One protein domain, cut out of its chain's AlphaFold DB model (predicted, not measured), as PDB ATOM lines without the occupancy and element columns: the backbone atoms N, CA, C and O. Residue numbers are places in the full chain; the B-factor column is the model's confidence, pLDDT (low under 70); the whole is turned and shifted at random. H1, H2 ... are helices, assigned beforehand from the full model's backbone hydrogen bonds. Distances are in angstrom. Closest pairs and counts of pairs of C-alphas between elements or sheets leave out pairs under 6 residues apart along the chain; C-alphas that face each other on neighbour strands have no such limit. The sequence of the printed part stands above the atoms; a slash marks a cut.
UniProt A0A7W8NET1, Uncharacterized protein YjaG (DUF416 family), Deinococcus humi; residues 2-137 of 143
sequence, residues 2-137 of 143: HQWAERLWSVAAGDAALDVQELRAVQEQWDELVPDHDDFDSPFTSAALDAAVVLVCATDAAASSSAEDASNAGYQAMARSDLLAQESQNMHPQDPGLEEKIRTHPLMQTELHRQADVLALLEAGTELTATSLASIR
ATOM      1  N   HIS A   2      -8.570   7.802 -84.870       68.88
ATOM      2  CA  HIS A   2      -8.302   8.882 -83.895       68.88
ATOM      3  C   HIS A   2      -6.802   9.110 -83.612       68.88
ATOM      4  O   HIS A   2      -6.332  10.233 -83.721       68.88
ATOM      5  N   GLN A   3      -6.028   8.043 -83.378       75.81
ATOM      6  CA  GLN A   3      -4.576   8.133 -83.145       75.81
ATOM      7  C   GLN A   3      -3.795   8.775 -84.311       75.81
ATOM      8  O   GLN A   3      -2.815   9.473 -84.072       75.81
ATOM      9  N   TRP A   4      -4.242   8.593 -85.559       74.50
ATOM     10  CA  TRP A   4      -3.593   9.179 -86.739       74.50
ATOM     11  C   TRP A   4      -3.921  10.660 -86.910       74.50
ATOM     12  O   TRP A   4      -3.035  11.447 -87.228       74.50
ATOM     13  N   ALA A   5      -5.154  11.068 -86.603       74.75
ATOM     14  CA  ALA A   5      -5.502  12.484 -86.545       74.75
ATOM     15  C   ALA A   5      -4.665  13.219 -85.478       74.75
ATOM     16  O   ALA A   5      -4.111  14.279 -85.754       74.75
ATOM     17  N   GLU A   6      -4.504  12.630 -84.287       80.50
ATOM     18  CA  GLU A   6      -3.622  13.159 -83.233       80.50
ATOM     19  C   GLU A   6      -2.165  13.279 -83.708       80.50
ATOM     20  O   GLU A   6      -1.497  14.284 -83.450       80.50
ATOM     21  N   ARG A   7      -1.680  12.273 -84.446       80.19
ATOM     22  CA  ARG A   7      -0.322  12.253 -84.997       80.19
ATOM     23  C   ARG A   7      -0.090  13.380 -86.002       80.19
ATOM     24  O   ARG A   7       0.921  14.067 -85.892       80.19
ATOM     25  N   LEU A   8      -1.024  13.612 -86.927       79.62
ATOM     26  CA  LEU A   8      -0.930  14.699 -87.909       79.62
ATOM     27  C   LEU A   8      -0.915  16.079 -87.238       79.62
ATOM     28  O   LEU A   8      -0.128  16.937 -87.634       79.62
ATOM     29  N   TRP A   9      -1.702  16.281 -86.174       82.00
ATOM     30  CA  TRP A   9      -1.649  17.520 -85.385       82.00
ATOM     31  C   TRP A   9      -0.291  17.731 -84.708       82.00
ATOM     32  O   TRP A   9       0.219  18.849 -84.704       82.00
ATOM     33  N   SER A  10       0.309  16.671 -84.162       81.81
ATOM     34  CA  SER A  10       1.644  16.741 -83.554       81.81
ATOM     35  C   SER A  10       2.731  17.082 -84.579       81.81
ATOM     36  O   SER A  10       3.642  17.847 -84.270       81.81
ATOM     37  N   VAL A  11       2.617  16.576 -85.810       82.69
ATOM     38  CA  VAL A  11       3.539  16.933 -86.899       82.69
ATOM     39  C   VAL A  11       3.345  18.370 -87.360       82.69
ATOM     40  O   VAL A  11       4.326  19.097 -87.495       82.69
ATOM     41  N   ALA A  12       2.099  18.815 -87.527       79.56
ATOM     42  CA  ALA A  12       1.803  20.201 -87.880       79.56
ATOM     43  C   ALA A  12       2.343  21.203 -86.840       79.56
ATOM     44  O   ALA A  12       2.764  22.293 -87.212       79.56
ATOM     45  N   ALA A  13       2.362  20.825 -85.556       82.56
ATOM     46  CA  ALA A  13       2.902  21.643 -84.467       82.56
ATOM     47  C   ALA A  13       4.439  21.650 -84.387       82.56
ATOM     48  O   ALA A  13       5.005  22.371 -83.567       82.56
ATOM     49  N   GLY A  14       5.118  20.821 -85.190       79.25
ATOM     50  CA  GLY A  14       6.566  20.616 -85.109       79.25
ATOM     51  C   GLY A  14       7.021  19.761 -83.919       79.25
ATOM     52  O   GLY A  14       8.223  19.591 -83.723       79.25
ATOM     53  N   ASP A  15       6.090  19.191 -83.145       81.19
ATOM     54  CA  ASP A  15       6.390  18.342 -81.981       81.19
ATOM     55  C   ASP A  15       6.868  16.940 -82.390       81.19
ATOM     56  O   ASP A  15       7.486  16.217 -81.603       81.19
ATOM     57  N   ALA A  16       6.571  16.537 -83.626       78.88
ATOM     58  CA  ALA A  16       6.953  15.256 -84.187       78.88
ATOM     59  C   ALA A  16       7.409  15.384 -85.642       78.88
ATOM     60  O   ALA A  16       6.880  16.178 -86.412       78.88
ATOM     61  N   ALA A  17       8.351  14.528 -86.036       76.50
ATOM     62  CA  ALA A  17       8.607  14.241 -87.440       76.50
ATOM     63  C   ALA A  17       7.721  13.072 -87.886       76.50
ATOM     64  O   ALA A  17       7.505  12.132 -87.115       76.50
ATOM     65  N   LEU A  18       7.232  13.133 -89.123       74.25
ATOM     66  CA  LEU A  18       6.563  12.016 -89.777       74.25
ATOM     67  C   LEU A  18       7.602  11.260 -90.614       74.25
ATOM     68  O   LEU A  18       8.256  11.858 -91.469       74.25
ATOM     69  N   ASP A  19       7.777   9.967 -90.359       79.50
ATOM     70  CA  ASP A  19       8.627   9.120 -91.199       79.50
ATOM     71  C   ASP A  19       7.846   8.650 -92.439       79.50
ATOM     72  O   ASP A  19       6.664   8.316 -92.367       79.50
ATOM     73  N   VAL A  20       8.522   8.572 -93.584       69.75
ATOM     74  CA  VAL A  20       7.981   8.007 -94.828       69.75
ATOM     75  C   VAL A  20       7.578   6.538 -94.641       69.75
ATOM     76  O   VAL A  20       6.629   6.082 -95.276       69.75
ATOM     77  N   GLN A  21       8.261   5.784 -93.772       74.94
ATOM     78  CA  GLN A  21       7.831   4.416 -93.451       74.94
ATOM     79  C   GLN A  21       6.562   4.385 -92.594       74.94
ATOM     80  O   GLN A  21       5.700   3.545 -92.843       74.94
ATOM     81  N   GLU A  22       6.414   5.313 -91.640       74.75
ATOM     82  CA  GLU A  22       5.169   5.467 -90.874       74.75
ATOM     83  C   GLU A  22       4.009   5.798 -91.819       74.75
ATOM     84  O   GLU A  22       2.993   5.116 -91.790       74.75
ATOM     85  N   LEU A  23       4.196   6.769 -92.715       69.81
ATOM     86  CA  LEU A  23       3.232   7.164 -93.746       69.81
ATOM     87  C   LEU A  23       2.740   5.991 -94.602       69.81
ATOM     88  O   LEU A  23       1.540   5.817 -94.793       69.81
ATOM     89  N   ARG A  24       3.661   5.156 -95.087       70.56
ATOM     90  CA  ARG A  24       3.307   3.984 -95.901       70.56
ATOM     91  C   ARG A  24       2.543   2.933 -95.108       70.56
ATOM     92  O   ARG A  24       1.553   2.410 -95.600       70.56
ATOM     93  N   ALA A  25       2.956   2.669 -93.869       75.56
ATOM     94  CA  ALA A  25       2.247   1.730 -93.004       75.56
ATOM     95  C   ALA A  25       0.813   2.200 -92.689       75.56
ATOM     96  O   ALA A  25      -0.080   1.377 -92.504       75.56
ATOM     97  N   VAL A  26       0.583   3.516 -92.638       71.94
ATOM     98  CA  VAL A  26      -0.763   4.097 -92.505       71.94
ATOM     99  C   VAL A  26      -1.600   3.856 -93.744       71.94
ATOM    100  O   VAL A  26      -2.741   3.427 -93.616       71.94
ATOM    101  N   GLN A  27      -1.041   4.140 -94.919       70.12
ATOM    102  CA  GLN A  27      -1.725   3.936 -96.193       70.12
ATOM    103  C   GLN A  27      -2.137   2.468 -96.354       70.12
ATOM    104  O   GLN A  27      -3.298   2.195 -96.632       70.12
ATOM    105  N   GLU A  28      -1.235   1.527 -96.052       75.50
ATOM    106  CA  GLU A  28      -1.531   0.088 -96.070       75.50
ATOM    107  C   GLU A  28      -2.648  -0.289 -95.080       75.50
ATOM    108  O   GLU A  28      -3.562  -1.032 -95.423       75.50
ATOM    109  N   GLN A  29      -2.635   0.269 -93.863       74.56
ATOM    110  CA  GLN A  29      -3.725   0.059 -92.899       74.56
ATOM    111  C   GLN A  29      -5.049   0.669 -93.368       74.56
ATOM    112  O   GLN A  29      -6.110   0.183 -92.991       74.56
ATOM    113  N   TRP A  30      -5.020   1.758 -94.133       71.94
ATOM    114  CA  TRP A  30      -6.229   2.383 -94.656       71.94
ATOM    115  C   TRP A  30      -6.834   1.600 -95.804       71.94
ATOM    116  O   TRP A  30      -8.047   1.435 -95.790       71.94
ATOM    117  N   ASP A  31      -6.030   1.019 -96.688       66.12
ATOM    118  CA  ASP A  31      -6.535   0.097 -97.711       66.12
ATOM    119  C   ASP A  31      -7.286  -1.097 -97.090       66.12
ATOM    120  O   ASP A  31      -8.261  -1.580 -97.660       66.12
ATOM    121  N   GLU A  32      -6.897  -1.538 -95.888       69.62
ATOM    122  CA  GLU A  32      -7.597  -2.597 -95.143       69.62
ATOM    123  C   GLU A  32      -8.823  -2.108 -94.346       69.62
ATOM    124  O   GLU A  32      -9.706  -2.900 -94.009       69.62
ATOM    125  N   LEU A  33      -8.869  -0.822 -93.983       67.19
ATOM    126  CA  LEU A  33      -9.909  -0.235 -93.126       67.19
ATOM    127  C   LEU A  33     -10.986   0.526 -93.902       67.19
ATOM    128  O   LEU A  33     -12.025   0.854 -93.324       67.19
ATOM    129  N   VAL A  34     -10.731   0.848 -95.168       66.62
ATOM    130  CA  VAL A  34     -11.692   1.478 -96.064       66.62
ATOM    131  C   VAL A  34     -12.779   0.448 -96.397       66.62
ATOM    132  O   VAL A  34     -12.480  -0.579 -97.003       66.62
ATOM    133  N   PRO A  35     -14.038   0.677 -95.985       64.50
ATOM    134  CA  PRO A  35     -15.109  -0.258 -96.287       64.50
ATOM    135  C   PRO A  35     -15.417  -0.244 -97.786       64.50
ATOM    136  O   PRO A  35     -15.520   0.828 -98.390       64.50
ATOM    137  N   ASP A  36     -15.608  -1.428 -98.366       65.25
ATOM    138  CA  ASP A  36     -16.128  -1.542 -99.723       65.25
ATOM    139  C   ASP A  36     -17.594  -1.081 -99.741       65.25
ATOM    140  O   ASP A  36     -18.399  -1.430 -98.873       65.25
ATOM    141  N   HIS A  37     -17.936  -0.253-100.722       58.78
ATOM    142  CA  HIS A  37     -19.294   0.244-100.922       58.78
ATOM    143  C   HIS A  37     -20.239  -0.884-101.341       58.78
ATOM    144  O   HIS A  37     -21.432  -0.800-101.056       58.78
ATOM    145  N   ASP A  38     -19.702  -1.951-101.935       65.75
ATOM    146  CA  ASP A  38     -20.461  -3.148-102.294       65.75
ATOM    147  C   ASP A  38     -20.825  -4.013-101.069       65.75
ATOM    148  O   ASP A  38     -21.772  -4.803-101.128       65.75
ATOM    149  N   ASP A  39     -20.128  -3.840 -99.939       64.88
ATOM    150  CA  ASP A  39     -20.314  -4.656 -98.732       64.88
ATOM    151  C   ASP A  39     -21.314  -4.054 -97.726       64.88
ATOM    152  O   ASP A  39     -21.777  -4.753 -96.814       64.88
ATOM    153  N   PHE A  40     -21.677  -2.768 -97.857       67.50
ATOM    154  CA  PHE A  40     -22.514  -2.080 -96.868       67.50
ATOM    155  C   PHE A  40     -23.472  -1.031 -97.467       67.50
ATOM    156  O   PHE A  40     -23.069   0.082 -97.791       67.50
ATOM    157  N   ASP A  41     -24.781  -1.299 -97.405       66.12
ATOM    158  CA  ASP A  41     -25.866  -0.395 -97.854       66.12
ATOM    159  C   ASP A  41     -26.149   0.813 -96.921       66.12
ATOM    160  O   ASP A  41     -27.212   1.439 -96.978       66.12
ATOM    161  N   SER A  42     -25.246   1.140 -95.991       72.94
ATOM    162  CA  SER A  42     -25.484   2.200 -95.005       72.94
ATOM    163  C   SER A  42     -24.917   3.551 -95.457       72.94
ATOM    164  O   SER A  42     -23.746   3.618 -95.823       72.94
ATOM    165  N   PRO A  43     -25.647   4.675 -95.297       63.12
ATOM    166  CA  PRO A  43     -25.087   6.014 -95.529       63.12
ATOM    167  C   PRO A  43     -23.915   6.350 -94.586       63.12
ATOM    168  O   PRO A  43     -23.116   7.246 -94.860       63.12
ATOM    169  N   PHE A  44     -23.771   5.622 -93.472       67.81
ATOM    170  CA  PHE A  44     -22.621   5.758 -92.578       67.81
ATOM    171  C   PHE A  44     -21.329   5.182 -93.176       67.81
ATOM    172  O   PHE A  44     -20.249   5.638 -92.803       67.81
ATOM    173  N   THR A  45     -21.426   4.239 -94.119       69.62
ATOM    174  CA  THR A  45     -20.278   3.677 -94.847       69.62
ATOM    175  C   THR A  45     -19.606   4.747 -95.697       69.62
ATOM    176  O   THR A  45     -18.395   4.924 -95.607       69.62
ATOM    177  N   SER A  46     -20.393   5.536 -96.437       68.19
ATOM    178  CA  SER A  46     -19.877   6.658 -97.228       68.19
ATOM    179  C   SER A  46     -19.197   7.700 -96.339       68.19
ATOM    180  O   SER A  46     -18.069   8.091 -96.602       68.19
ATOM    181  N   ALA A  47     -19.811   8.066 -95.207       68.31
ATOM    182  CA  ALA A  47     -19.193   9.005 -94.269       68.31
ATOM    183  C   ALA A  47     -17.864   8.491 -93.673       68.31
ATOM    184  O   ALA A  47     -16.951   9.284 -93.434       68.31
ATOM    185  N   ALA A  48     -17.745   7.182 -93.425       70.56
ATOM    186  CA  ALA A  48     -16.508   6.565 -92.950       70.56
ATOM    187  C   ALA A  48     -15.422   6.536 -94.038       70.56
ATOM    188  O   ALA A  48     -14.271   6.866 -93.749       70.56
ATOM    189  N   LEU A  49     -15.799   6.207 -95.279       70.56
ATOM    190  CA  LEU A  49     -14.926   6.269 -96.450       70.56
ATOM    191  C   LEU A  49     -14.387   7.688 -96.653       70.56
ATOM    192  O   LEU A  49     -13.184   7.872 -96.790       70.56
ATOM    193  N   ASP A  50     -15.245   8.701 -96.584       69.69
ATOM    194  CA  ASP A  50     -14.834  10.090 -96.793       69.69
ATOM    195  C   ASP A  50     -13.874  10.588 -95.706       69.69
ATOM    196  O   ASP A  50     -12.896  11.278 -95.999       69.69
ATOM    197  N   ALA A  51     -14.097  10.200 -94.446       71.38
ATOM    198  CA  ALA A  51     -13.157  10.496 -93.369       71.38
ATOM    199  C   ALA A  51     -11.791   9.828 -93.603       71.38
ATOM    200  O   ALA A  51     -10.757  10.447 -93.345       71.38
ATOM    201  N   ALA A  52     -11.780   8.591 -94.106       70.31
ATOM    202  CA  ALA A  52     -10.551   7.896 -94.470       70.31
ATOM    203  C   ALA A  52      -9.844   8.590 -95.646       70.31
ATOM    204  O   ALA A  52      -8.659   8.883 -95.538       70.31
ATOM    205  N   VAL A  53     -10.567   8.954 -96.710       70.69
ATOM    206  CA  VAL A  53     -10.017   9.650 -97.887       70.69
ATOM    207  C   VAL A  53      -9.410  11.004 -97.515       70.69
ATOM    208  O   VAL A  53      -8.302  11.313 -97.942       70.69
ATOM    209  N   VAL A  54     -10.076  11.804 -96.677       72.75
ATOM    210  CA  VAL A  54      -9.518  13.090 -96.219       72.75
ATOM    211  C   VAL A  54      -8.225  12.882 -95.431       72.75
ATOM    212  O   VAL A  54      -7.272  13.644 -95.599       72.75
ATOM    213  N   LEU A  55      -8.169  11.847 -94.590       72.81
ATOM    214  CA  LEU A  55      -6.953  11.507 -93.862       72.81
ATOM    215  C   LEU A  55      -5.845  11.029 -94.814       72.81
ATOM    216  O   LEU A  55      -4.712  11.475 -94.642       72.81
ATOM    217  N   VAL A  56      -6.160  10.226 -95.840       72.25
ATOM    218  CA  VAL A  56      -5.230   9.831 -96.922       72.25
ATOM    219  C   VAL A  56      -4.644  11.064 -97.591       72.25
ATOM    220  O   VAL A  56      -3.433  11.256 -97.557       72.25
ATOM    221  N   CYS A  57      -5.488  11.966 -98.093       69.88
ATOM    222  CA  CYS A  57      -5.026  13.172 -98.773       69.88
ATOM    223  C   CYS A  57      -4.192  14.084 -97.856       69.88
ATOM    224  O   CYS A  57      -3.187  14.638 -98.294       69.88
ATOM    225  N   ALA A  58      -4.569  14.234 -96.582       72.75
ATOM    226  CA  ALA A  58      -3.791  15.022 -95.620       72.75
ATOM    227  C   ALA A  58      -2.404  14.413 -95.352       72.75
ATOM    228  O   ALA A  58      -1.422  15.128 -95.150       72.75
ATOM    229  N   THR A  59      -2.332  13.088 -95.365       71.38
ATOM    230  CA  THR A  59      -1.124  12.299 -95.116       71.38
ATOM    231  C   THR A  59      -0.194  12.332 -96.327       71.38
ATOM    232  O   THR A  59       1.006  12.558 -96.172       71.38
ATOM    233  N   ASP A  60      -0.756  12.247 -97.532       69.81
ATOM    234  CA  ASP A  60      -0.037  12.437 -98.793       69.81
ATOM    235  C   ASP A  60       0.515  13.858 -98.918       69.81
ATOM    236  O   ASP A  60       1.694  14.029 -99.224       69.81
ATOM    237  N   ALA A  61      -0.286  14.876 -98.588       71.56
ATOM    238  CA  ALA A  61       0.159  16.268 -98.591       71.56
ATOM    239  C   ALA A  61       1.306  16.513 -97.595       71.56
ATOM    240  O   ALA A  61       2.267  17.222 -97.905       71.56
ATOM    241  N   ALA A  62       1.243  15.893 -96.408       71.81
ATOM    242  CA  ALA A  62       2.327  15.947 -95.430       71.81
ATOM    243  C   ALA A  62       3.608  15.259 -95.941       71.81
ATOM    244  O   ALA A  62       4.711  15.724 -95.657       71.81
ATOM    245  N   ALA A  63       3.472  14.176 -96.713       70.88
ATOM    246  CA  ALA A  63       4.589  13.430 -97.284       70.88
ATOM    247  C   ALA A  63       5.248  14.144 -98.475       70.88
ATOM    248  O   ALA A  63       6.475  14.145 -98.600       70.88
ATOM    249  N   SER A  64       4.446  14.733 -99.364       71.75
ATOM    250  CA  SER A  64       4.908  15.319-100.625       71.75
ATOM    251  C   SER A  64       5.382  16.766-100.482       71.75
ATOM    252  O   SER A  64       6.113  17.254-101.345       71.75
ATOM    253  N   SER A  65       4.977  17.462 -99.409       68.75
ATOM    254  CA  SER A  65       5.134  18.920 -99.267       68.75
ATOM    255  C   SER A  65       4.561  19.706-100.460       68.75
ATOM    256  O   SER A  65       4.994  20.824-100.745       68.75
ATOM    257  N   SER A  66       3.601  19.121-101.185       79.19
ATOM    258  CA  SER A  66       2.984  19.729-102.360       79.19
ATOM    259  C   SER A  66       1.815  20.622-101.957       79.19
ATOM    260  O   SER A  66       0.851  20.179-101.331       79.19
ATOM    261  N   ALA A  67       1.865  21.888-102.373       78.25
ATOM    262  CA  ALA A  67       0.743  22.812-102.207       78.25
ATOM    263  C   ALA A  67      -0.506  22.358-102.986       78.25
ATOM    264  O   ALA A  67      -1.627  22.645-102.569       78.25
ATOM    265  N   GLU A  68      -0.320  21.636-104.095       80.56
ATOM    266  CA  GLU A  68      -1.416  21.074-104.889       80.56
ATOM    267  C   GLU A  68      -2.166  19.992-104.103       80.56
ATOM    268  O   GLU A  68      -3.392  20.040-104.021       80.56
ATOM    269  N   ASP A  69      -1.440  19.097-103.429       76.38
ATOM    270  CA  ASP A  69      -2.040  18.028-102.622       76.38
ATOM    271  C   ASP A  69      -2.789  18.602-101.411       76.38
ATOM    272  O   ASP A  69      -3.905  18.180-101.100       76.38
ATOM    273  N   ALA A  70      -2.222  19.629-100.767       76.94
ATOM    274  CA  ALA A  70      -2.887  20.351 -99.683       76.94
ATOM    275  C   ALA A  70      -4.175  21.050-100.159       76.94
ATOM    276  O   ALA A  70      -5.206  20.992 -99.482       76.94
ATOM    277  N   SER A  71      -4.146  21.671-101.344       81.50
ATOM    278  CA  SER A  71      -5.331  22.277-101.958       81.50
ATOM    279  C   SER A  71      -6.389  21.226-102.299       81.50
ATOM    280  O   SER A  71      -7.579  21.461-102.083       81.50
ATOM    281  N   ASN A  72      -5.976  20.065-102.807       79.38
ATOM    282  CA  ASN A  72      -6.883  18.974-103.139       79.38
ATOM    283  C   ASN A  72      -7.563  18.411-101.881       79.38
ATOM    284  O   ASN A  72      -8.772  18.199-101.881       79.38
ATOM    285  N   ALA A  73      -6.835  18.266-100.770       77.88
ATOM    286  CA  ALA A  73      -7.418  17.859 -99.490       77.88
ATOM    287  C   ALA A  73      -8.507  18.843 -99.005       77.88
ATOM    288  O   ALA A  73      -9.576  18.418 -98.559       77.88
ATOM    289  N   GLY A  74      -8.268  20.154 -99.138       80.75
ATOM    290  CA  GLY A  74      -9.265  21.187 -98.831       80.75
ATOM    291  C   GLY A  74     -10.502  21.120 -99.734       80.75
ATOM    292  O   GLY A  74     -11.633  21.234 -99.253       80.75
ATOM    293  N   TYR A  75     -10.301  20.866-101.030       84.62
ATOM    294  CA  TYR A  75     -11.389  20.662-101.987       84.62
ATOM    295  C   TYR A  75     -12.243  19.436-101.637       84.62
ATOM    296  O   TYR A  75     -13.467  19.539-101.598       84.62
ATOM    297  N   GLN A  76     -11.622  18.301-101.303       80.44
ATOM    298  CA  GLN A  76     -12.346  17.076-100.943       80.44
ATOM    299  C   GLN A  76     -13.211  17.259 -99.684       80.44
ATOM    300  O   GLN A  76     -14.350  16.793 -99.639       80.44
ATOM    301  N   ALA A  77     -12.727  18.004 -98.683       79.25
ATOM    302  CA  ALA A  77     -13.520  18.342 -97.497       79.25
ATOM    303  C   ALA A  77     -14.765  19.191 -97.836       79.25
ATOM    304  O   ALA A  77     -15.852  18.977 -97.282       79.25
ATOM    305  N   MET A  78     -14.632  20.123 -98.785       84.44
ATOM    306  CA  MET A  78     -15.748  20.928 -99.288       84.44
ATOM    307  C   MET A  78     -16.744  20.071-100.079       84.44
ATOM    308  O   MET A  78     -17.940  20.118 -99.793       84.44
ATOM    309  N   ALA A  79     -16.260  19.243-101.009       84.44
ATOM    310  CA  ALA A  79     -17.085  18.346-101.818       84.44
ATOM    311  C   ALA A  79     -17.914  17.387-100.946       84.44
ATOM    312  O   ALA A  79     -19.074  17.102-101.243       84.44
ATOM    313  N   ARG A  80     -17.372  16.947 -99.803       82.00
ATOM    314  CA  ARG A  80     -18.152  16.146 -98.854       82.00
ATOM    315  C   ARG A  80     -19.237  16.952 -98.141       82.00
ATOM    316  O   ARG A  80     -20.345  16.454 -97.943       82.00
ATOM    317  N   SER A  81     -18.929  18.183 -97.741       82.25
ATOM    318  CA  SER A  81     -19.910  19.076 -97.110       82.25
ATOM    319  C   SER A  81     -21.073  19.395 -98.051       82.25
ATOM    320  O   SER A  81     -22.210  19.522 -97.594       82.25
ATOM    321  N   ASP A  82     -20.790  19.476 -99.351       86.50
ATOM    322  CA  ASP A  82     -21.782  19.569-100.416       86.50
ATOM    323  C   ASP A  82     -22.672  18.316-100.458       86.50
ATOM    324  O   ASP A  82     -23.872  18.414-100.189       86.50
ATOM    325  N   LEU A  83     -22.094  17.128-100.671       85.56
ATOM    326  CA  LEU A  83     -22.857  15.872-100.721       85.56
ATOM    327  C   LEU A  83     -23.748  15.683 -99.485       85.56
ATOM    328  O   LEU A  83     -24.926  15.355 -99.608       85.56
ATOM    329  N   LEU A  84     -23.227  15.974 -98.292       83.31
ATOM    330  CA  LEU A  84     -23.998  15.877 -97.055       83.31
ATOM    331  C   LEU A  84     -25.138  16.910 -96.986       83.31
ATOM    332  O   LEU A  84     -26.214  16.613 -96.461       83.31
ATOM    333  N   ALA A  85     -24.936  18.126 -97.501       85.75
ATOM    334  CA  ALA A  85     -26.002  19.119 -97.619       85.75
ATOM    335  C   ALA A  85     -27.103  18.639 -98.580       85.75
ATOM    336  O   ALA A  85     -28.286  18.736 -98.241       85.75
ATOM    337  N   GLN A  86     -26.722  18.061 -99.722       86.88
ATOM    338  CA  GLN A  86     -27.666  17.494-100.686       86.88
ATOM    339  C   GLN A  86     -28.468  16.337-100.079       86.88
ATOM    340  O   GLN A  86     -29.699  16.355-100.128       86.88
ATOM    341  N   GLU A  87     -27.795  15.375 -99.446       85.19
ATOM    342  CA  GLU A  87     -28.423  14.212 -98.810       85.19
ATOM    343  C   GLU A  87     -29.350  14.623 -97.658       85.19
ATOM    344  O   GLU A  87     -30.509  14.210 -97.603       85.19
ATOM    345  N   SER A  88     -28.877  15.487 -96.751       83.62
ATOM    346  CA  SER A  88     -29.638  15.876 -95.554       83.62
ATOM    347  C   SER A  88     -30.935  16.628 -95.863       83.62
ATOM    348  O   SER A  88     -31.883  16.558 -95.078       83.62
ATOM    349  N   GLN A  89     -31.007  17.317 -97.007       88.06
ATOM    350  CA  GLN A  89     -32.211  18.020 -97.457       88.06
ATOM    351  C   GLN A  89     -32.926  17.337 -98.630       88.06
ATOM    352  O   GLN A  89     -33.910  17.882 -99.129       88.06
ATOM    353  N   ASN A  90     -32.482  16.146 -99.050       89.00
ATOM    354  CA  ASN A  90     -32.978  15.445-100.241       89.00
ATOM    355  C   ASN A  90     -33.012  16.358-101.486       89.00
ATOM    356  O   ASN A  90     -34.009  16.408-102.213       89.00
ATOM    357  N   MET A  91     -31.949  17.135-101.702       90.81
ATOM    358  CA  MET A  91     -31.847  18.030-102.853       90.81
ATOM    359  C   MET A  91     -31.731  17.216-104.143       90.81
ATOM    360  O   MET A  91     -31.036  16.206-104.199       90.81
ATOM    361  N   HIS A  92     -32.415  17.659-105.196       92.25
ATOM    362  CA  HIS A  92     -32.349  16.976-106.481       92.25
ATOM    363  C   HIS A  92     -31.084  17.413-107.249       92.25
ATOM    364  O   HIS A  92     -30.908  18.616-107.441       92.25
ATOM    365  N   PRO A  93     -30.258  16.492-107.783       88.81
ATOM    366  CA  PRO A  93     -29.014  16.839-108.488       88.81
ATOM    367  C   PRO A  93     -29.204  17.710-109.740       88.81
ATOM    368  O   PRO A  93     -28.283  18.364-110.210       88.81
ATOM    369  N   GLN A  94     -30.409  17.700-110.315       93.19
ATOM    370  CA  GLN A  94     -30.766  18.514-111.487       93.19
ATOM    371  C   GLN A  94     -31.539  19.789-111.123       93.19
ATOM    372  O   GLN A  94     -32.111  20.430-112.003       93.19
ATOM    373  N   ASP A  95     -31.642  20.122-109.836       93.38
ATOM    374  CA  ASP A  95     -32.288  21.357-109.407       93.38
ATOM    375  C   ASP A  95     -31.485  22.570-109.921       93.38
ATOM    376  O   ASP A  95     -30.312  22.712-109.579       93.38
ATOM    377  N   PRO A  96     -32.081  23.479-110.715       92.56
ATOM    378  CA  PRO A  96     -31.376  24.660-111.212       92.56
ATOM    379  C   PRO A  96     -30.856  25.593-110.106       92.56
ATOM    380  O   PRO A  96     -29.975  26.409-110.358       92.56
ATOM    381  N   GLY A  97     -31.419  25.507-108.897       94.75
ATOM    382  CA  GLY A  97     -30.985  26.245-107.714       94.75
ATOM    383  C   GLY A  97     -30.115  25.434-106.752       94.75
ATOM    384  O   GLY A  97     -29.911  25.895-105.632       94.75
ATOM    385  N   LEU A  98     -29.647  24.241-107.144       91.31
ATOM    386  CA  LEU A  98     -28.874  23.331-106.293       91.31
ATOM    387  C   LEU A  98     -27.662  24.023-105.662       91.31
ATOM    388  O   LEU A  98     -27.556  24.081-104.440       91.31
ATOM    389  N   GLU A  99     -26.815  24.628-106.493       93.44
ATOM    390  CA  GLU A  99     -25.591  25.316-106.064       93.44
ATOM    391  C   GLU A  99     -25.868  26.403-105.024       93.44
ATOM    392  O   GLU A  99     -25.198  26.497-104.000       93.44
ATOM    393  N   GLU A 100     -26.907  27.211-105.239       94.81
ATOM    394  CA  GLU A 100     -27.268  28.278-104.306       94.81
ATOM    395  C   GLU A 100     -27.795  27.721-102.975       94.81
ATOM    396  O   GLU A 100     -27.500  28.262-101.904       94.81
ATOM    397  N   LYS A 101     -28.540  26.612-103.022       93.94
ATOM    398  CA  LYS A 101     -29.029  25.917-101.824       93.94
ATOM    399  C   LYS A 101     -27.882  25.313-101.019       93.94
ATOM    400  O   LYS A 101     -27.861  25.482 -99.803       93.94
ATOM    401  N   ILE A 102     -26.918  24.671-101.677       91.88
ATOM    402  CA  ILE A 102     -25.710  24.139-101.031       91.88
ATOM    403  C   ILE A 102     -24.888  25.281-100.448       91.88
ATOM    404  O   ILE A 102     -24.543  25.254 -99.269       91.88
ATOM    405  N   ARG A 103     -24.624  26.326-101.241       92.62
ATOM    406  CA  ARG A 103     -23.826  27.484-100.826       92.62
ATOM    407  C   ARG A 103     -24.386  28.126 -99.565       92.62
ATOM    408  O   ARG A 103     -23.621  28.490 -98.681       92.62
ATOM    409  N   THR A 104     -25.705  28.262 -99.463       94.81
ATOM    410  CA  THR A 104     -26.378  28.859 -98.296       94.81
ATOM    411  C   THR A 104     -26.656  27.864 -97.165       94.81
ATOM    412  O   THR A 104     -27.140  28.260 -96.103       94.81
ATOM    413  N   HIS A 105     -26.319  26.584 -97.347       94.12
ATOM    414  CA  HIS A 105     -26.552  25.547 -96.354       94.12
ATOM    415  C   HIS A 105     -25.682  25.757 -95.099       94.12
ATOM    416  O   HIS A 105     -24.482  26.017 -95.226       94.12
ATOM    417  N   PRO A 106     -26.217  25.557 -93.876       91.38
ATOM    418  CA  PRO A 106     -25.440  25.718 -92.644       91.38
ATOM    419  C   PRO A 106     -24.163  24.868 -92.577       91.38
ATOM    420  O   PRO A 106     -23.154  25.333 -92.049       91.38
ATOM    421  N   LEU A 107     -24.179  23.645 -93.123       85.44
ATOM    422  CA  LEU A 107     -22.984  22.784 -93.157       85.44
ATOM    423  C   LEU A 107     -21.891  23.361 -94.061       85.44
ATOM    424  O   LEU A 107     -20.744  23.446 -93.637       85.44
ATOM    425  N   MET A 108     -22.255  23.821 -95.260       89.75
ATOM    426  CA  MET A 108     -21.307  24.434 -96.190       89.75
ATOM    427  C   MET A 108     -20.745  25.737 -95.616       89.75
ATOM    428  O   MET A 108     -19.541  25.959 -95.629       89.75
ATOM    429  N   GLN A 109     -21.601  26.572 -95.024       91.94
ATOM    430  CA  GLN A 109     -21.167  27.797 -94.350       91.94
ATOM    431  C   GLN A 109     -20.233  27.511 -93.167       91.94
ATOM    432  O   GLN A 109     -19.299  28.270 -92.928       91.94
ATOM    433  N   THR A 110     -20.455  26.419 -92.430       87.81
ATOM    434  CA  THR A 110     -19.553  26.001 -91.347       87.81
ATOM    435  C   THR A 110     -18.188  25.595 -91.898       87.81
ATOM    436  O   THR A 110     -17.172  26.036 -91.366       87.81
ATOM    437  N   GLU A 111     -18.148  24.807 -92.975       87.56
ATOM    438  CA  GLU A 111     -16.880  24.388 -93.582       87.56
ATOM    439  C   GLU A 111     -16.119  25.565 -94.202       87.56
ATOM    440  O   GLU A 111     -14.918  25.695 -93.981       87.56
ATOM    441  N   LEU A 112     -16.806  26.476 -94.896       89.62
ATOM    442  CA  LEU A 112     -16.185  27.671 -95.471       89.62
ATOM    443  C   LEU A 112     -15.589  28.587 -94.398       89.62
ATOM    444  O   LEU A 112     -14.459  29.044 -94.560       89.62
ATOM    445  N   HIS A 113     -16.301  28.830 -93.291       91.00
ATOM    446  CA  HIS A 113     -15.735  29.588 -92.171       91.00
ATOM    447  C   HIS A 113     -14.517  28.880 -91.577       91.00
ATOM    448  O   HIS A 113     -13.491  29.514 -91.361       91.00
ATOM    449  N   ARG A 114     -14.585  27.555 -91.391       87.44
ATOM    450  CA  ARG A 114     -13.462  26.775 -90.863       87.44
ATOM    451  C   ARG A 114     -12.227  26.876 -91.762       87.44
ATOM    452  O   ARG A 114     -11.130  27.090 -91.258       87.44
ATOM    453  N   GLN A 115     -12.383  26.728 -93.078       88.12
ATOM    454  CA  GLN A 115     -11.269  26.862 -94.022       88.12
ATOM    455  C   GLN A 115     -10.721  28.296 -94.055       88.12
ATOM    456  O   GLN A 115      -9.505  28.477 -94.094       88.12
ATOM    457  N   ALA A 116     -11.591  29.306 -93.974       90.12
ATOM    458  CA  ALA A 116     -11.183  30.706 -93.904       90.12
ATOM    459  C   ALA A 116     -10.375  31.016 -92.631       90.12
ATOM    460  O   ALA A 116      -9.343  31.677 -92.723       90.12
ATOM    461  N   ASP A 117     -10.785  30.496 -91.471       88.06
ATOM    462  CA  ASP A 117     -10.061  30.667 -90.205       88.06
ATOM    463  C   ASP A 117      -8.662  30.034 -90.265       88.06
ATOM    464  O   ASP A 117      -7.677  30.632 -89.824       88.06
ATOM    465  N   VAL A 118      -8.554  28.844 -90.867       86.25
ATOM    466  CA  VAL A 118      -7.267  28.169 -91.093       86.25
ATOM    467  C   VAL A 118      -6.372  28.998 -92.015       86.25
ATOM    468  O   VAL A 118      -5.204  29.213 -91.695       86.25
ATOM    469  N   LEU A 119      -6.903  29.496 -93.135       87.38
ATOM    470  CA  LEU A 119      -6.142  30.322 -94.076       87.38
ATOM    471  C   LEU A 119      -5.680  31.635 -93.441       87.38
ATOM    472  O   LEU A 119      -4.509  31.974 -93.561       87.38
ATOM    473  N   ALA A 120      -6.549  32.328 -92.705       87.75
ATOM    474  CA  ALA A 120      -6.199  33.572 -92.024       87.75
ATOM    475  C   ALA A 120      -5.049  33.375 -91.019       87.75
ATOM    476  O   ALA A 120      -4.169  34.230 -90.898       87.75
ATOM    477  N   LEU A 121      -5.024  32.233 -90.324       84.38
ATOM    478  CA  LEU A 121      -3.945  31.876 -89.404       84.38
ATOM    479  C   LEU A 121      -2.611  31.656 -90.137       84.38
ATOM    480  O   LEU A 121      -1.575  32.132 -89.662       84.38
ATOM    481  N   LEU A 122      -2.644  30.987 -91.294       82.94
ATOM    482  CA  LEU A 122      -1.472  30.754 -92.146       82.94
ATOM    483  C   LEU A 122      -0.957  32.062 -92.777       82.94
ATOM    484  O   LEU A 122       0.244  32.328 -92.759       82.94
ATOM    485  N   GLU A 123      -1.854  32.907 -93.290       85.31
ATOM    486  CA  GLU A 123      -1.527  34.188 -93.935       85.31
ATOM    487  C   GLU A 123      -0.950  35.219 -92.963       85.31
ATOM    488  O   GLU A 123      -0.093  36.017 -93.342       85.31
ATOM    489  N   ALA A 124      -1.369  35.186 -91.695       84.62
ATOM    490  CA  ALA A 124      -0.831  36.058 -90.655       84.62
ATOM    491  C   ALA A 124       0.666  35.815 -90.367       84.62
ATOM    492  O   ALA A 124       1.264  36.562 -89.590       84.62
ATOM    493  N   GLY A 125       1.278  34.779 -90.960       71.75
ATOM    494  CA  GLY A 125       2.669  34.405 -90.707       71.75
ATOM    495  C   GLY A 125       2.896  33.959 -89.262       71.75
ATOM    496  O   GLY A 125       4.016  34.023 -88.759       71.75
ATOM    497  N   THR A 126       1.820  33.555 -88.581       70.81
ATOM    498  CA  THR A 126       1.885  33.051 -87.213       70.81
ATOM    499  C   THR A 126       2.630  31.726 -87.246       70.81
ATOM    500  O   THR A 126       2.275  30.842 -88.025       70.81
ATOM    501  N   GLU A 127       3.647  31.558 -86.399       75.69
ATOM    502  CA  GLU A 127       4.257  30.241 -86.220       75.69
ATOM    503  C   GLU A 127       3.167  29.217 -85.867       75.69
ATOM    504  O   GLU A 127       2.323  29.441 -84.987       75.69
ATOM    505  N   LEU A 128       3.178  28.087 -86.574       77.00
ATOM    506  CA  LEU A 128       2.275  26.962 -86.343       77.00
ATOM    507  C   LEU A 128       2.722  26.211 -85.087       77.00
ATOM    508  O   LEU A 128       3.322  25.147 -85.134       77.00
ATOM    509  N   THR A 129       2.470  26.831 -83.942       77.81
ATOM    510  CA  THR A 129       2.692  26.257 -82.618       77.81
ATOM    511  C   THR A 129       1.476  25.444 -82.189       77.81
ATOM    512  O   THR A 129       0.357  25.677 -82.653       77.81
ATOM    513  N   ALA A 130       1.650  24.555 -81.211       75.81
ATOM    514  CA  ALA A 130       0.529  23.848 -80.592       75.81
ATOM    515  C   ALA A 130      -0.597  24.800 -80.127       75.81
ATOM    516  O   ALA A 130      -1.776  24.468 -80.238       75.81
ATOM    517  N   THR A 131      -0.251  26.005 -79.661       79.94
ATOM    518  CA  THR A 131      -1.214  27.019 -79.203       79.94
ATOM    519  C   THR A 131      -2.022  27.625 -80.350       79.94
ATOM    520  O   THR A 131      -3.238  27.766 -80.221       79.94
ATOM    521  N   SER A 132      -1.384  27.981 -81.470       80.31
ATOM    522  CA  SER A 132      -2.100  28.534 -82.628       80.31
ATOM    523  C   SER A 132      -2.953  27.456 -83.299       80.31
ATOM    524  O   SER A 132      -4.127  27.690 -83.583       80.31
ATOM    525  N   LEU A 133      -2.437  26.233 -83.416       81.69
ATOM    526  CA  LEU A 133      -3.178  25.089 -83.953       81.69
ATOM    527  C   LEU A 133      -4.367  24.676 -83.073       81.69
ATOM    528  O   LEU A 133      -5.403  24.279 -83.599       81.69
ATOM    529  N   ALA A 134      -4.280  24.824 -81.747       80.81
ATOM    530  CA  ALA A 134      -5.399  24.532 -80.849       80.81
ATOM    531  C   ALA A 134      -6.645  25.394 -81.126       80.81
ATOM    532  O   ALA A 134      -7.754  24.943 -80.859       80.81
ATOM    533  N   SER A 135      -6.480  26.602 -81.680       79.12
ATOM    534  CA  SER A 135      -7.604  27.497 -81.998       79.12
ATOM    535  C   SER A 135      -8.442  27.035 -83.197       79.12
ATOM    536  O   SER A 135      -9.636  27.317 -83.249       79.12
ATOM    537  N   ILE A 136      -7.836  26.282 -84.120       81.19
ATOM    538  CA  ILE A 136      -8.477  25.747 -85.334       81.19
ATOM    539  C   ILE A 136      -8.765  24.244 -85.235       81.19
ATOM    540  O   ILE A 136      -9.379  23.649 -86.124       81.19
ATOM    541  N   ARG A 137      -8.308  23.610 -84.155       80.06
ATOM    542  CA  ARG A 137      -8.512  22.192 -83.908       80.06
ATOM    543  C   ARG A 137      -9.957  21.948 -83.471       80.06
ATOM    544  O   ARG A 137     -10.385  22.506 -82.460       80.06
TER     545      ARG A 137
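This is residues 2 to 137 of the 143 residues of the protein "Uncharacterized protein YjaG (DUF416 family)" of Deinococcus humi (UniProt A0A7W8NET1). Four long helices, H2, H3, H4 and H6, lie side by side in one slightly curved row, each running opposite to the next. The short helices H1 and H7 lie over one face of this row, and the small helix H5 sits near the other end, beside the last turns of H4. The printed part has 136 residues with seven named helices, H1 to H7 in chain order, and no named strand; the class is all helix. It is only just compact, close to loose, with a radius of gyration of the C-alphas of 16.7 A and spans of 46 by 40 by 23 A.

H1, residues 2 to 12, begins at C-alpha 2 (-8.302, 8.882, -83.895). H2 is residues 20 to 33, 19.8 A long. H3, residues 43 to 64, and H4, residues 67 to 88, measure 31.8 A and 31.9 A; C-alpha 67 is at (0.743, 22.812, -102.207). H5 is residues 98 to 103. H6, residues 106 to 123, is 25.4 A long. H7, residues 130 to 136, ends at C-alpha 136 (-8.477, 25.747, -85.334).

H4 is the hub, touching H3, H5 and H6. H3 and H4 form a hairpin at 11 degrees, closest at the C-alphas of Ala 61 and Asp 69, 4.9 A. H2 and H3 form another at 13 degrees. H6 touches H4 with residues 107 to 115 alone. H4 and H5 only just touch, with 3 pairs of C-alphas within 8 A. H1 is close to H3 but not clearly touching. In H1 to H6 every O i to N i+4 pair is within hydrogen-bond range; in H7 1 of 3 is, beside 3 of 4 O i to N i+3 pairs.

The C-alphas of Asp 15 and Pro 96 are farthest apart, 48.2 A. The printed part has no cut and no long link. Mean pLDDT of the printed part is 79.1; 23 residues are under 70, among them 31 to 41.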